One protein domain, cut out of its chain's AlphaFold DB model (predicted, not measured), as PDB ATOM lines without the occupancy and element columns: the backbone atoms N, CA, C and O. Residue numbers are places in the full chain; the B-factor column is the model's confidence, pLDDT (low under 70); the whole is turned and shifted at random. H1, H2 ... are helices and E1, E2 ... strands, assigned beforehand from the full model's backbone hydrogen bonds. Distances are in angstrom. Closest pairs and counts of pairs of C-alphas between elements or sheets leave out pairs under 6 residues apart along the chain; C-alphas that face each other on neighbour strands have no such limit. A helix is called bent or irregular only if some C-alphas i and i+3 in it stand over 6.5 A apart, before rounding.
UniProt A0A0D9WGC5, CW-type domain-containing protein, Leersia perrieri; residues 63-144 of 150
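AT A GLANCE: This is residues 63 to 144 of the 150 residues of the protein "CW-type domain-containing protein" of Leersia perrieri (UniProt A0A0D9WGC5). The model is a thin, stretched-out L: a small two-strand hairpin, E1 and E2, lies near the middle of a long arm, with the short helices H1 and H2 at one end of it and the long helix H3 running off at the other. Residues 103 to 122, a long stretch with no named element, run back from H2 past the hairpin to H3, and residues 134 to 144, of which 134 to 142 belong to H3, stick out free. The printed part has 82 residues, with two named strands and three named helices in the order E1, E2, H1, H2, H3; the sheet, in the order E1 - E2, is antiparallel and the class is mostly helix. The whole is extended, with a radius of gyration of the C-alphas of 18.4 A, and flat, spanning 50 by 37 by 16 A.

IN THESE COORDINATES: Strand E1 is residues 72 to 74, 6.7 A from first to last C-alpha, and begins at C-alpha 72 at (49.279, 38.745, 145.395). Strand E2 is residues 81 to 83, also 6.7 A. Helix H1 is residues 87 to 96, 14.3 A. Helix H2 is residues 98 to 102, 7.9 A; it is irregular, but only just, with C-alphas 99 and 102 6.6 A apart. Helix H3, the longest, is residues 123 to 142, 28.8 A, from C-alpha 123 at (28.268, 47.273, 140.202) to C-alpha 142 at (45.473, 63.443, 123.784).

HOW THE PARTS SIT: E1 and E2 form a hairpin of antiparallel neighbours, with 145 degrees between their N-to-C directions. C-alphas 74 and 81 face each other at 4.5 A, and N 73 and O 82 are within hydrogen-bond range at 2.8 A, as are N 82 and O 73 at 2.8 A. H1 and H2 are close but not clearly touching, with their closest C-alphas, those of Leu 94 and Thr 101, 6.0 A apart. H3 touches no helix, and it is apart from E1, E2, H1 and H2. H1 is apart from E1, and H2 is apart from both strands. In H1 and H3 every O i to N i+4 pair is within hydrogen-bond range; in H2 it is 0 of 1, with 1 of 2 O i to N i+3 pairs within range.

THE WHOLE: The two C-alphas farthest apart, those of Thr 102 and Thr 142, are 52.6 A from each other. The printed part has no cut. The link from H2 to H3 is long, with 20 residues; the links from E2 to H1 and from H1 to H2 are tight, and that from E1 to E2 is short. Residues 95 to 100, of which 98 to 100 belong to H2, also stand free. The mean pLDDT of the printed part is 90.4, and residues 143 to 144 are under 70.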
ATOM      1  N   LYS A  63      52.349  26.286 152.944       93.56
ATOM      2  CA  LYS A  63      52.892  27.518 153.530       93.56
ATOM      3  C   LYS A  63      54.061  28.031 152.673       93.56
ATOM      4  O   LYS A  63      54.773  27.216 152.085       93.56
ATOM      5  N   PRO A  64      54.264  29.357 152.583       92.00
ATOM      6  CA  PRO A  64      55.482  29.873 151.974       92.00
ATOM      7  C   PRO A  64      56.711  29.373 152.762       92.00
ATOM      8  O   PRO A  64      56.585  29.085 153.959       92.00
ATOM      9  N   PRO A  65      57.890  29.271 152.126       92.75
ATOM     10  CA  PRO A  65      59.132  28.957 152.826       92.75
ATOM     11  C   PRO A  65      59.390  29.888 154.024       92.75
ATOM     12  O   PRO A  65      58.926  31.035 154.015       92.75
ATOM     13  N   PRO A  66      60.149  29.445 155.044       90.12
ATOM     14  CA  PRO A  66      60.483  30.276 156.198       90.12
ATOM     15  C   PRO A  66      61.049  31.642 155.794       90.12
ATOM     16  O   PRO A  66      61.802  31.736 154.830       90.12
ATOM     17  N   GLN A  67      60.688  32.687 156.546       89.44
ATOM     18  CA  GLN A  67      61.113  34.080 156.310       89.44
ATOM     19  C   GLN A  67      60.657  34.678 154.966       89.44
ATOM     20  O   GLN A  67      61.114  35.750 154.579       89.44
ATOM     21  N   THR A  68      59.725  34.025 154.271       91.31
ATOM     22  CA  THR A  68      59.100  34.553 153.054       91.31
ATOM     23  C   THR A  68      57.594  34.695 153.242       91.31
ATOM     24  O   THR A  68      56.988  34.036 154.090       91.31
ATOM     25  N   GLU A  69      56.961  35.549 152.440       91.06
ATOM     26  CA  GLU A  69      55.505  35.669 152.405       91.06
ATOM     27  C   GLU A  69      54.958  35.592 150.976       91.06
ATOM     28  O   GLU A  69      55.638  35.901 149.997       91.06
ATOM     29  N   ARG A  70      53.696  35.166 150.853       89.12
ATOM     30  CA  ARG A  70      52.969  35.153 149.580       89.12
ATOM     31  C   ARG A  70      52.317  36.517 149.378       89.12
ATOM     32  O   ARG A  70      51.402  36.867 150.120       89.12
ATOM     33  N   LEU A  71      52.743  37.239 148.344       91.06
ATOM     34  CA  LEU A  71      52.133  38.503 147.933       91.06
ATOM     35  C   LEU A  71      51.407  38.354 146.593       91.06
ATOM     36  O   LEU A  71      51.975  37.877 145.604       91.06
ATOM     37  N   GLN A  72      50.146  38.785 146.569       91.25
ATOM     38  CA  GLN A  72      49.279  38.745 145.395       91.25
ATOM     39  C   GLN A  72      48.712  40.131 145.130       91.25
ATOM     40  O   GLN A  72      48.385  40.869 146.056       91.25
ATOM     41  N   ILE A  73      48.628  40.479 143.856       92.62
ATOM     42  CA  ILE A  73      48.245  41.795 143.378       92.62
ATOM     43  C   ILE A  73      46.979  41.617 142.555       92.62
ATOM     44  O   ILE A  73      46.970  40.906 141.552       92.62
ATOM     45  N   MET A  74      45.898  42.254 142.990       93.25
ATOM     46  CA  MET A  74      44.680  42.338 142.196       93.25
ATOM     47  C   MET A  74      44.950  43.214 140.970       93.25
ATOM     48  O   MET A  74      45.455  44.329 141.108       93.25
ATOM     49  N   ARG A  75      44.613  42.731 139.771       92.25
ATOM     50  CA  ARG A  75      44.663  43.582 138.580       92.25
ATOM     51  C   ARG A  75      43.657  44.724 138.672       92.25
ATOM     52  O   ARG A  75      42.578  44.558 139.233       92.25
ATOM     53  N   SER A  76      43.980  45.853 138.046       90.19
ATOM     54  CA  SER A  76      43.100  47.028 137.993       90.19
ATOM     55  C   SER A  76      41.733  46.737 137.367       90.19
ATOM     56  O   SER A  76      40.749  47.363 137.740       90.19
ATOM     57  N   ASP A  77      41.658  45.767 136.454       90.19
ATOM     58  CA  ASP A  77      40.423  45.327 135.800       90.19
ATOM     59  C   ASP A  77      39.651  44.244 136.580       90.19
ATOM     60  O   ASP A  77      38.629  43.756 136.100       90.19
ATOM     61  N   LEU A  78      40.143  43.838 137.760       91.62
ATOM     62  CA  LEU A  78      39.595  42.763 138.594       91.62
ATOM     63  C   LEU A  78      39.430  41.416 137.862       91.62
ATOM     64  O   LEU A  78      38.634  40.570 138.270       91.62
ATOM     65  N   SER A  79      40.178  41.187 136.777       90.06
ATOM     66  CA  SER A  79      40.076  39.954 135.987       90.06
ATOM     67  C   SER A  79      40.756  38.757 136.655       90.06
ATOM     68  O   SER A  79      40.322  37.616 136.471       90.06
ATOM     69  N   LYS A  80      41.827  39.009 137.420       91.88
ATOM     70  CA  LYS A  80      42.622  37.999 138.131       91.88
ATOM     71  C   LYS A  80      43.498  38.618 139.224       91.88
ATOM     72  O   LYS A  80      43.812  39.809 139.187       91.88
ATOM     73  N   LEU A  81      43.948  37.768 140.147       93.44
ATOM     74  CA  LEU A  81      45.090  38.065 141.005       93.44
ATOM     75  C   LEU A  81      46.365  37.587 140.317       93.44
ATOM     76  O   LEU A  81      46.476  36.422 139.939       93.44
ATOM     77  N   ASP A  82      47.334  38.481 140.195       90.00
ATOM     78  CA  ASP A  82      48.685  38.159 139.770       90.00
ATOM     79  C   ASP A  82      49.589  37.946 140.990       90.00
ATOM     80  O   ASP A  82      49.391  38.499 142.071       90.00
ATOM     81  N   ARG A  83      50.614  37.116 140.823       90.06
ATOM     82  CA  ARG A  83      51.700  36.980 141.802       90.06
ATOM     83  C   ARG A  83      52.668  38.152 141.657       90.06
ATOM     84  O   ARG A  83      52.987  38.533 140.534       90.06
ATOM     85  N   ALA A  84      53.188  38.673 142.768       88.62
ATOM     86  CA  ALA A  84      54.188  39.746 142.717       88.62
ATOM     87  C   ALA A  84      55.509  39.296 142.063       88.62
ATOM     88  O   ALA A  84      56.187  40.097 141.419       88.62
ATOM     89  N   LYS A  85      55.867  38.015 142.234       90.94
ATOM     90  CA  LYS A  85      57.066  37.371 141.682       90.94
ATOM     91  C   LYS A  85      56.754  35.941 141.248       90.94
ATOM     92  O   LYS A  85      55.966  35.245 141.891       90.94
ATOM     93  N   GLY A  86      57.339  35.513 140.134       92.12
ATOM     94  CA  GLY A  86      57.246  34.148 139.621       92.12
ATOM     95  C   GLY A  86      58.528  33.346 139.819       92.12
ATOM     96  O   GLY A  86      59.528  33.850 140.321       92.12
ATOM     97  N   LYS A  87      58.509  32.093 139.351       93.62
ATOM     98  CA  LYS A  87      59.661  31.183 139.419       93.62
ATOM     99  C   LYS A  87      60.944  31.815 138.872       93.62
ATOM    100  O   LYS A  87      61.963  31.779 139.539       93.62
ATOM    101  N   THR A  88      60.874  32.447 137.699       95.12
ATOM    102  CA  THR A  88      62.031  33.095 137.060       95.12
ATOM    103  C   THR A  88      62.602  34.246 137.887       95.12
ATOM    104  O   THR A  88      63.813  34.444 137.895       95.12
ATOM    105  N   ASP A  89      61.749  34.995 138.592       95.31
ATOM    106  CA  ASP A  89      62.208  36.065 139.478       95.31
ATOM    107  C   ASP A  89      62.931  35.491 140.699       95.31
ATOM    108  O   ASP A  89      63.975  36.008 141.085       95.31
ATOM    109  N   VAL A  90      62.405  34.401 141.271       94.50
ATOM    110  CA  VAL A  90      63.045  33.682 142.384       94.50
ATOM    111  C   VAL A  90      64.374  33.073 141.939       94.50
ATOM    112  O   VAL A  90      65.377  33.256 142.617       94.50
ATOM    113  N   ASP A  91      64.410  32.408 140.782       95.88
ATOM    114  CA  ASP A  91      65.640  31.837 140.218       95.88
ATOM    115  C   ASP A  91      66.711  32.924 140.021       95.88
ATOM    116  O   ASP A  91      67.877  32.721 140.358       95.88
ATOM    117  N   ARG A  92      66.319  34.101 139.511       97.19
ATOM    118  CA  ARG A  92      67.225  35.246 139.358       97.19
ATOM    119  C   ARG A  92      67.716  35.758 140.710       97.19
ATOM    120  O   ARG A  92      68.916  35.929 140.878       97.19
ATOM    121  N   PHE A  93      66.815  35.947 141.672       95.75
ATOM    122  CA  PHE A  93      67.178  36.383 143.020       95.75
ATOM    123  C   PHE A  93      68.190  35.432 143.672       95.75
ATOM    124  O   PHE A  93      69.195  35.886 144.202       95.75
ATOM    125  N   LEU A  94      67.964  34.120 143.588       95.75
ATOM    126  CA  LEU A  94      68.859  33.116 144.169       95.75
ATOM    127  C   LEU A  94      70.217  33.045 143.460       95.75
ATOM    128  O   LEU A  94      71.222  32.740 144.095       95.75
ATOM    129  N   LYS A  95      70.264  33.345 142.156       96.69
ATOM    130  CA  LYS A  95      71.526  33.482 141.420       96.69
ATOM    131  C   LYS A  95      72.337  34.687 141.905       96.69
ATOM    132  O   LYS A  95      73.553  34.580 142.024       96.69
ATOM    133  N   ASP A  96      71.663  35.805 142.160       97.81
ATOM    134  CA  ASP A  96      72.304  37.055 142.576       97.81
ATOM    135  C   ASP A  96      72.637  37.073 144.085       97.81
ATOM    136  O   ASP A  96      73.477  37.864 144.506       97.81
ATOM    137  N   ASN A  97      72.019  36.193 144.885       96.31
ATOM    138  CA  ASN A  97      72.179  36.101 146.344       96.31
ATOM    139  C   ASN A  97      72.386  34.624 146.776       96.31
ATOM    140  O   ASN A  97      71.464  33.986 147.306       96.31
ATOM    141  N   PRO A  98      73.568  34.033 146.499       95.25
ATOM    142  CA  PRO A  98      73.829  32.604 146.696       95.25
ATOM    143  C   PRO A  98      73.763  32.146 148.163       95.25
ATOM    144  O   PRO A  98      73.552  30.968 148.432       95.25
ATOM    145  N   GLU A  99      73.885  33.045 149.138       95.19
ATOM    146  CA  GLU A  99      73.742  32.735 150.563       95.19
ATOM    147  C   GLU A  99      72.368  32.128 150.909       95.19
ATOM    148  O   GLU A  99      72.260  31.296 151.815       95.19
ATOM    149  N   TYR A 100      71.331  32.458 150.134       94.12
ATOM    150  CA  TYR A 100      69.980  31.936 150.324       94.12
ATOM    151  C   TYR A 100      69.757  30.559 149.688       94.12
ATOM    152  O   TYR A 100      68.774  29.898 150.021       94.12
ATOM    153  N   THR A 101      70.640  30.072 148.807       91.69
ATOM    154  CA  THR A 101      70.410  28.798 148.090       91.69
ATOM    155  C   THR A 101      70.492  27.573 148.997       91.69
ATOM    156  O   THR A 101      70.053  26.490 148.624       91.69
ATOM    157  N   THR A 102      71.072  27.725 150.189       91.19
ATOM    158  CA  THR A 102      71.154  26.661 151.200       91.19
ATOM    159  C   THR A 102      69.805  26.375 151.864       91.19
ATOM    160  O   THR A 102      69.578  25.259 152.327       91.19
ATOM    161  N   THR A 103      68.899  27.357 151.894       89.75
ATOM    162  CA  THR A 103      67.602  27.278 152.586       89.75
ATOM    163  C   THR A 103      66.410  27.445 151.644       89.75
ATOM    164  O   THR A 103      65.321  26.937 151.922       89.75
ATOM    165  N   LEU A 104      66.600  28.121 150.509       92.25
ATOM    166  CA  LEU A 104      65.565  28.412 149.528       92.25
ATOM    167  C   LEU A 104      65.901  27.799 148.169       92.25
ATOM    168  O   LEU A 104      67.012  27.895 147.656       92.25
ATOM    169  N   SER A 105      64.879  27.227 147.542       91.44
ATOM    170  CA  SER A 105      64.888  26.846 146.134       91.44
ATOM    171  C   SER A 105      63.577  27.290 145.498       91.44
ATOM    172  O   SER A 105      62.556  27.378 146.182       91.44
ATOM    173  N   ALA A 106      63.563  27.533 144.188       90.50
ATOM    174  CA  ALA A 106      62.333  27.928 143.504       90.50
ATOM    175  C   ALA A 106      61.229  26.854 143.573       90.50
ATOM    176  O   ALA A 106      60.051  27.196 143.504       90.50
ATOM    177  N   SER A 107      61.582  25.575 143.752       91.38
ATOM    178  CA  SER A 107      60.619  24.488 143.973       91.38
ATOM    179  C   SER A 107      59.969  24.503 145.357       91.38
ATOM    180  O   SER A 107      58.930  23.875 145.529       91.38
ATOM    181  N   ASN A 108      60.529  25.231 146.329       90.75
ATOM    182  CA  ASN A 108      59.914  25.379 147.652       90.75
ATOM    183  C   ASN A 108      58.710  26.342 147.627       90.75
ATOM    184  O   ASN A 108      57.991  26.450 148.618       90.75
ATOM    185  N   PHE A 109      58.496  27.067 146.525       92.44
ATOM    186  CA  PHE A 109      57.423  28.048 146.396       92.44
ATOM    187  C   PHE A 109      56.242  27.482 145.608       92.44
ATOM    188  O   PHE A 109      56.404  26.932 144.520       92.44
ATOM    189  N   ASP A 110      55.033  27.717 146.120       92.00
ATOM    190  CA  ASP A 110      53.805  27.546 145.350       92.00
ATOM    191  C   ASP A 110      53.386  28.866 144.692       92.00
ATOM    192  O   ASP A 110      53.203  29.893 145.352       92.00
ATOM    193  N   PHE A 111      53.186  28.808 143.376       91.44
ATOM    194  CA  PHE A 111      52.820  29.963 142.562       91.44
ATOM    195  C   PHE A 111      51.366  29.934 142.075       91.44
ATOM    196  O   PHE A 111      51.038  30.639 141.113       91.44
ATOM    197  N   SER A 112      50.507  29.118 142.694       90.88
ATOM    198  CA  SER A 112      49.069  29.138 142.421       90.88
ATOM    199  C   SER A 112      48.475  30.522 142.717       90.88
ATOM    200  O   SER A 112      49.020  31.303 143.500       90.88
ATOM    201  N   THR A 113      47.353  30.848 142.079       91.38
ATOM    202  CA  THR A 113      46.619  32.098 142.321       91.38
ATOM    203  C   THR A 113      45.164  31.780 142.668       91.38
ATOM    204  O   THR A 113      44.580  30.901 142.026       91.38
ATOM    205  N   PRO A 114      44.573  32.456 143.673       93.12
ATOM    206  CA  PRO A 114      43.158  32.359 143.956       93.12
ATOM    207  C   PRO A 114      42.329  32.741 142.738       93.12
ATOM    208  O   PRO A 114      42.681  33.641 141.969       93.12
ATOM    209  N   LYS A 115      41.169  32.107 142.615       93.81
ATOM    210  CA  LYS A 115      40.148  32.505 141.653       93.81
ATOM    211  C   LYS A 115      39.279  33.591 142.262       93.81
ATOM    212  O   LYS A 115      38.785  33.432 143.372       93.81
ATOM    213  N   ILE A 116      39.070  34.670 141.516       95.19
ATOM    214  CA  ILE A 116      38.105  35.710 141.880       95.19
ATOM    215  C   ILE A 116      36.698  35.160 141.688       95.19
ATOM    216  O   ILE A 116      36.401  34.567 140.646       95.19
ATOM    217  N   ILE A 117      35.829  35.408 142.663       94.75
ATOM    218  CA  ILE A 117      34.418  35.068 142.565       94.75
ATOM    219  C   ILE A 117      33.658  36.240 141.940       94.75
ATOM    220  O   ILE A 117      33.359  37.241 142.596       94.75
ATOM    221  N   LYS A 118      33.414  36.154 140.631       92.81
ATOM    222  CA  LYS A 118      32.986  37.291 139.800       92.81
ATOM    223  C   LYS A 118      31.635  37.875 140.212       92.81
ATOM    224  O   LYS A 118      31.446  39.081 140.081       92.81
ATOM    225  N   GLU A 119      30.722  37.055 140.719       93.69
ATOM    226  CA  GLU A 119      29.407  37.492 141.199       93.69
ATOM    227  C   GLU A 119      29.482  38.414 142.422       93.69
ATOM    228  O   GLU A 119      28.545  39.163 142.676       93.69
ATOM    229  N   THR A 120      30.607  38.414 143.143       93.94
ATOM    230  CA  THR A 120      30.810  39.286 144.309       93.94
ATOM    231  C   THR A 120      31.369  40.663 143.948       93.94
ATOM    232  O   THR A 120      31.436  41.556 144.790       93.94
ATOM    233  N   ILE A 121      31.750  40.879 142.686       94.06
ATOM    234  CA  ILE A 121      32.208  42.188 142.219       94.06
ATOM    235  C   ILE A 121      30.991  43.114 142.114       94.06
ATOM    236  O   ILE A 121      30.111  42.898 141.276       94.06
ATOM    237  N   SER A 122      30.955  44.164 142.937       94.06
ATOM    238  CA  SER A 122      29.852  45.125 142.957       94.06
ATOM    239  C   SER A 122      29.718  45.906 141.644       94.06
ATOM    240  O   SER A 122      30.696  46.157 140.935       94.06
ATOM    241  N   GLU A 123      28.507  46.377 141.345       92.75
ATOM    242  CA  GLU A 123      28.268  47.273 140.202       92.75
ATOM    243  C   GLU A 123      29.057  48.581 140.316       92.75
ATOM    244  O   GLU A 123      29.572  49.090 139.320       92.75
ATOM    245  N   SER A 124      29.230  49.098 141.535       90.94
ATOM    246  CA  SER A 124      30.059  50.280 141.777       90.94
ATOM    247  C   SER A 124      31.526  50.042 141.409       90.94
ATOM    248  O   SER A 124      32.141  50.907 140.786       90.94
ATOM    249  N   ALA A 125      32.077  48.863 141.717       90.19
ATOM    250  CA  ALA A 125      33.432  48.492 141.325       90.19
ATOM    251  C   ALA A 125      33.549  48.356 139.799       90.19
ATOM    252  O   ALA A 125      34.462  48.928 139.203       90.19
ATOM    253  N   LYS A 126      32.593  47.684 139.142       91.06
ATOM    254  CA  LYS A 126      32.554  47.567 137.669       91.06
ATOM    255  C   LYS A 126      32.486  48.933 136.988       91.06
ATOM    256  O   LYS A 126      33.194  49.184 136.008       91.06
ATOM    257  N   TRP A 127      31.657  49.833 137.514       90.19
ATOM    258  CA  TRP A 127      31.543  51.199 137.016       90.19
ATOM    259  C   TRP A 127      32.851  51.973 137.184       90.19
ATOM    260  O   TRP A 127      33.288  52.628 136.238       90.19
ATOM    261  N   ALA A 128      33.506  51.862 138.344       89.44
ATOM    262  CA  ALA A 128      34.782  52.522 138.604       89.44
ATOM    263  C   ALA A 128      35.873  52.052 137.629       89.44
ATOM    264  O   ALA A 128      36.554  52.888 137.037       89.44
ATOM    265  N   ILE A 129      35.974  50.741 137.379       90.50
ATOM    266  CA  ILE A 129      36.887  50.172 136.371       90.50
ATOM    267  C   ILE A 129      36.590  50.749 134.983       90.50
ATOM    268  O   ILE A 129      37.492  51.205 134.284       90.50
ATOM    269  N   THR A 130      35.316  50.762 134.582       90.12
ATOM    270  CA  THR A 130      34.896  51.255 133.260       90.12
ATOM    271  C   THR A 130      35.189  52.746 133.098       90.12
ATOM    272  O   THR A 130      35.570  53.206 132.022       90.12
ATOM    273  N   LYS A 131      35.004  53.531 134.162       89.44
ATOM    274  CA  LYS A 131      35.348  54.953 134.184       89.44
ATOM    275  C   LYS A 131      36.860  55.155 134.048       89.44
ATOM    276  O   LYS A 131      37.259  55.871 133.137       89.44
ATOM    277  N   ALA A 132      37.664  54.462 134.852       87.56
ATOM    278  CA  ALA A 132      39.122  54.541 134.786       87.56
ATOM    279  C   ALA A 132      39.661  54.135 133.401       87.56
ATOM    280  O   ALA A 132      40.542  54.793 132.860       87.56
ATOM    281  N   GLY A 133      39.086  53.099 132.781       85.50
ATOM    282  CA  GLY A 133      39.450  52.693 131.421       85.50
ATOM    283  C   GLY A 133      39.155  53.766 130.368       85.50
ATOM    284  O   GLY A 133      39.954  53.964 129.455       85.50
ATOM    285  N   ARG A 134      38.037  54.497 130.504       86.69
ATOM    286  CA  ARG A 134      37.715  55.635 129.624       86.69
ATOM    287  C   ARG A 134      38.661  56.812 129.832       86.69
ATOM    288  O   ARG A 134      39.071  57.423 128.854       86.69
ATOM    289  N   GLU A 135      38.998  57.124 131.079       88.81
ATOM    290  CA  GLU A 135      39.938  58.201 131.412       88.81
ATOM    291  C   GLU A 135      41.331  57.902 130.847       88.81
ATOM    292  O   GLU A 135      41.862  58.721 130.102       88.81
ATOM    293  N   ALA A 136      41.847  56.688 131.056       84.62
ATOM    294  CA  ALA A 136      43.129  56.260 130.496       84.62
ATOM    295  C   ALA A 136      43.149  56.282 128.955       84.62
ATOM    296  O   ALA A 136      44.141  56.687 128.353       84.62
ATOM    297  N   TYR A 137      42.057  55.871 128.295       83.94
ATOM    298  CA  TYR A 137      41.943  55.975 126.835       83.94
ATOM    299  C   TYR A 137      41.990  57.432 126.361       83.94
ATOM    300  O   TYR A 137      42.667  57.738 125.383       83.94
ATOM    301  N   ASN A 138      41.280  58.326 127.051       83.56
ATOM    302  CA  ASN A 138      41.245  59.740 126.696       83.56
ATOM    303  C   ASN A 138      42.617  60.410 126.881       83.56
ATOM    304  O   ASN A 138      43.010  61.179 126.012       83.56
ATOM    305  N   GLU A 139      43.355  60.087 127.949       83.62
ATOM    306  CA  GLU A 139      44.731  60.568 128.168       83.62
ATOM    307  C   GLU A 139      45.682  60.102 127.052       83.62
ATOM    308  O   GLU A 139      46.400  60.909 126.463       83.62
ATOM    309  N   LEU A 140      45.626  58.819 126.674       79.31
ATOM    310  CA  LEU A 140      46.395  58.306 125.533       79.31
ATOM    311  C   LEU A 140      46.016  58.992 124.213       79.31
ATOM    312  O   LEU A 140      46.888  59.256 123.391       79.31
ATOM    313  N   ALA A 141      44.729  59.272 123.993       75.44
ATOM    314  CA  ALA A 141      44.252  59.915 122.772       75.44
ATOM    315  C   ALA A 141      44.703  61.382 122.658       75.44
ATOM    316  O   ALA A 141      44.859  61.876 121.541       75.44
ATOM    317  N   THR A 142      44.941  62.071 123.779       75.00
ATOM    318  CA  THR A 142      45.473  63.443 123.784       75.00
ATOM    319  C   THR A 142      46.974  63.528 123.506       75.00
ATOM    320  O   THR A 142      47.435  64.569 123.044       75.00
ATOM    321  N   ASP A 143      47.717  62.435 123.709       64.81
ATOM    322  CA  ASP A 143      49.165  62.361 123.467       64.81
ATOM    323  C   ASP A 143      49.534  61.914 122.039       64.81
ATOM    324  O   ASP A 143      50.714  61.893 121.681       64.81
ATOM    325  N   VAL A 144      48.556  61.577 121.187       62.41
ATOM    326  CA  VAL A 144      48.802  61.270 119.768       62.41
ATOM    327  C   VAL A 144      48.886  62.584 118.978       62.41
ATOM    328  O   VAL A 144      47.871  63.273 118.846       62.41
TER     329      VAL A 144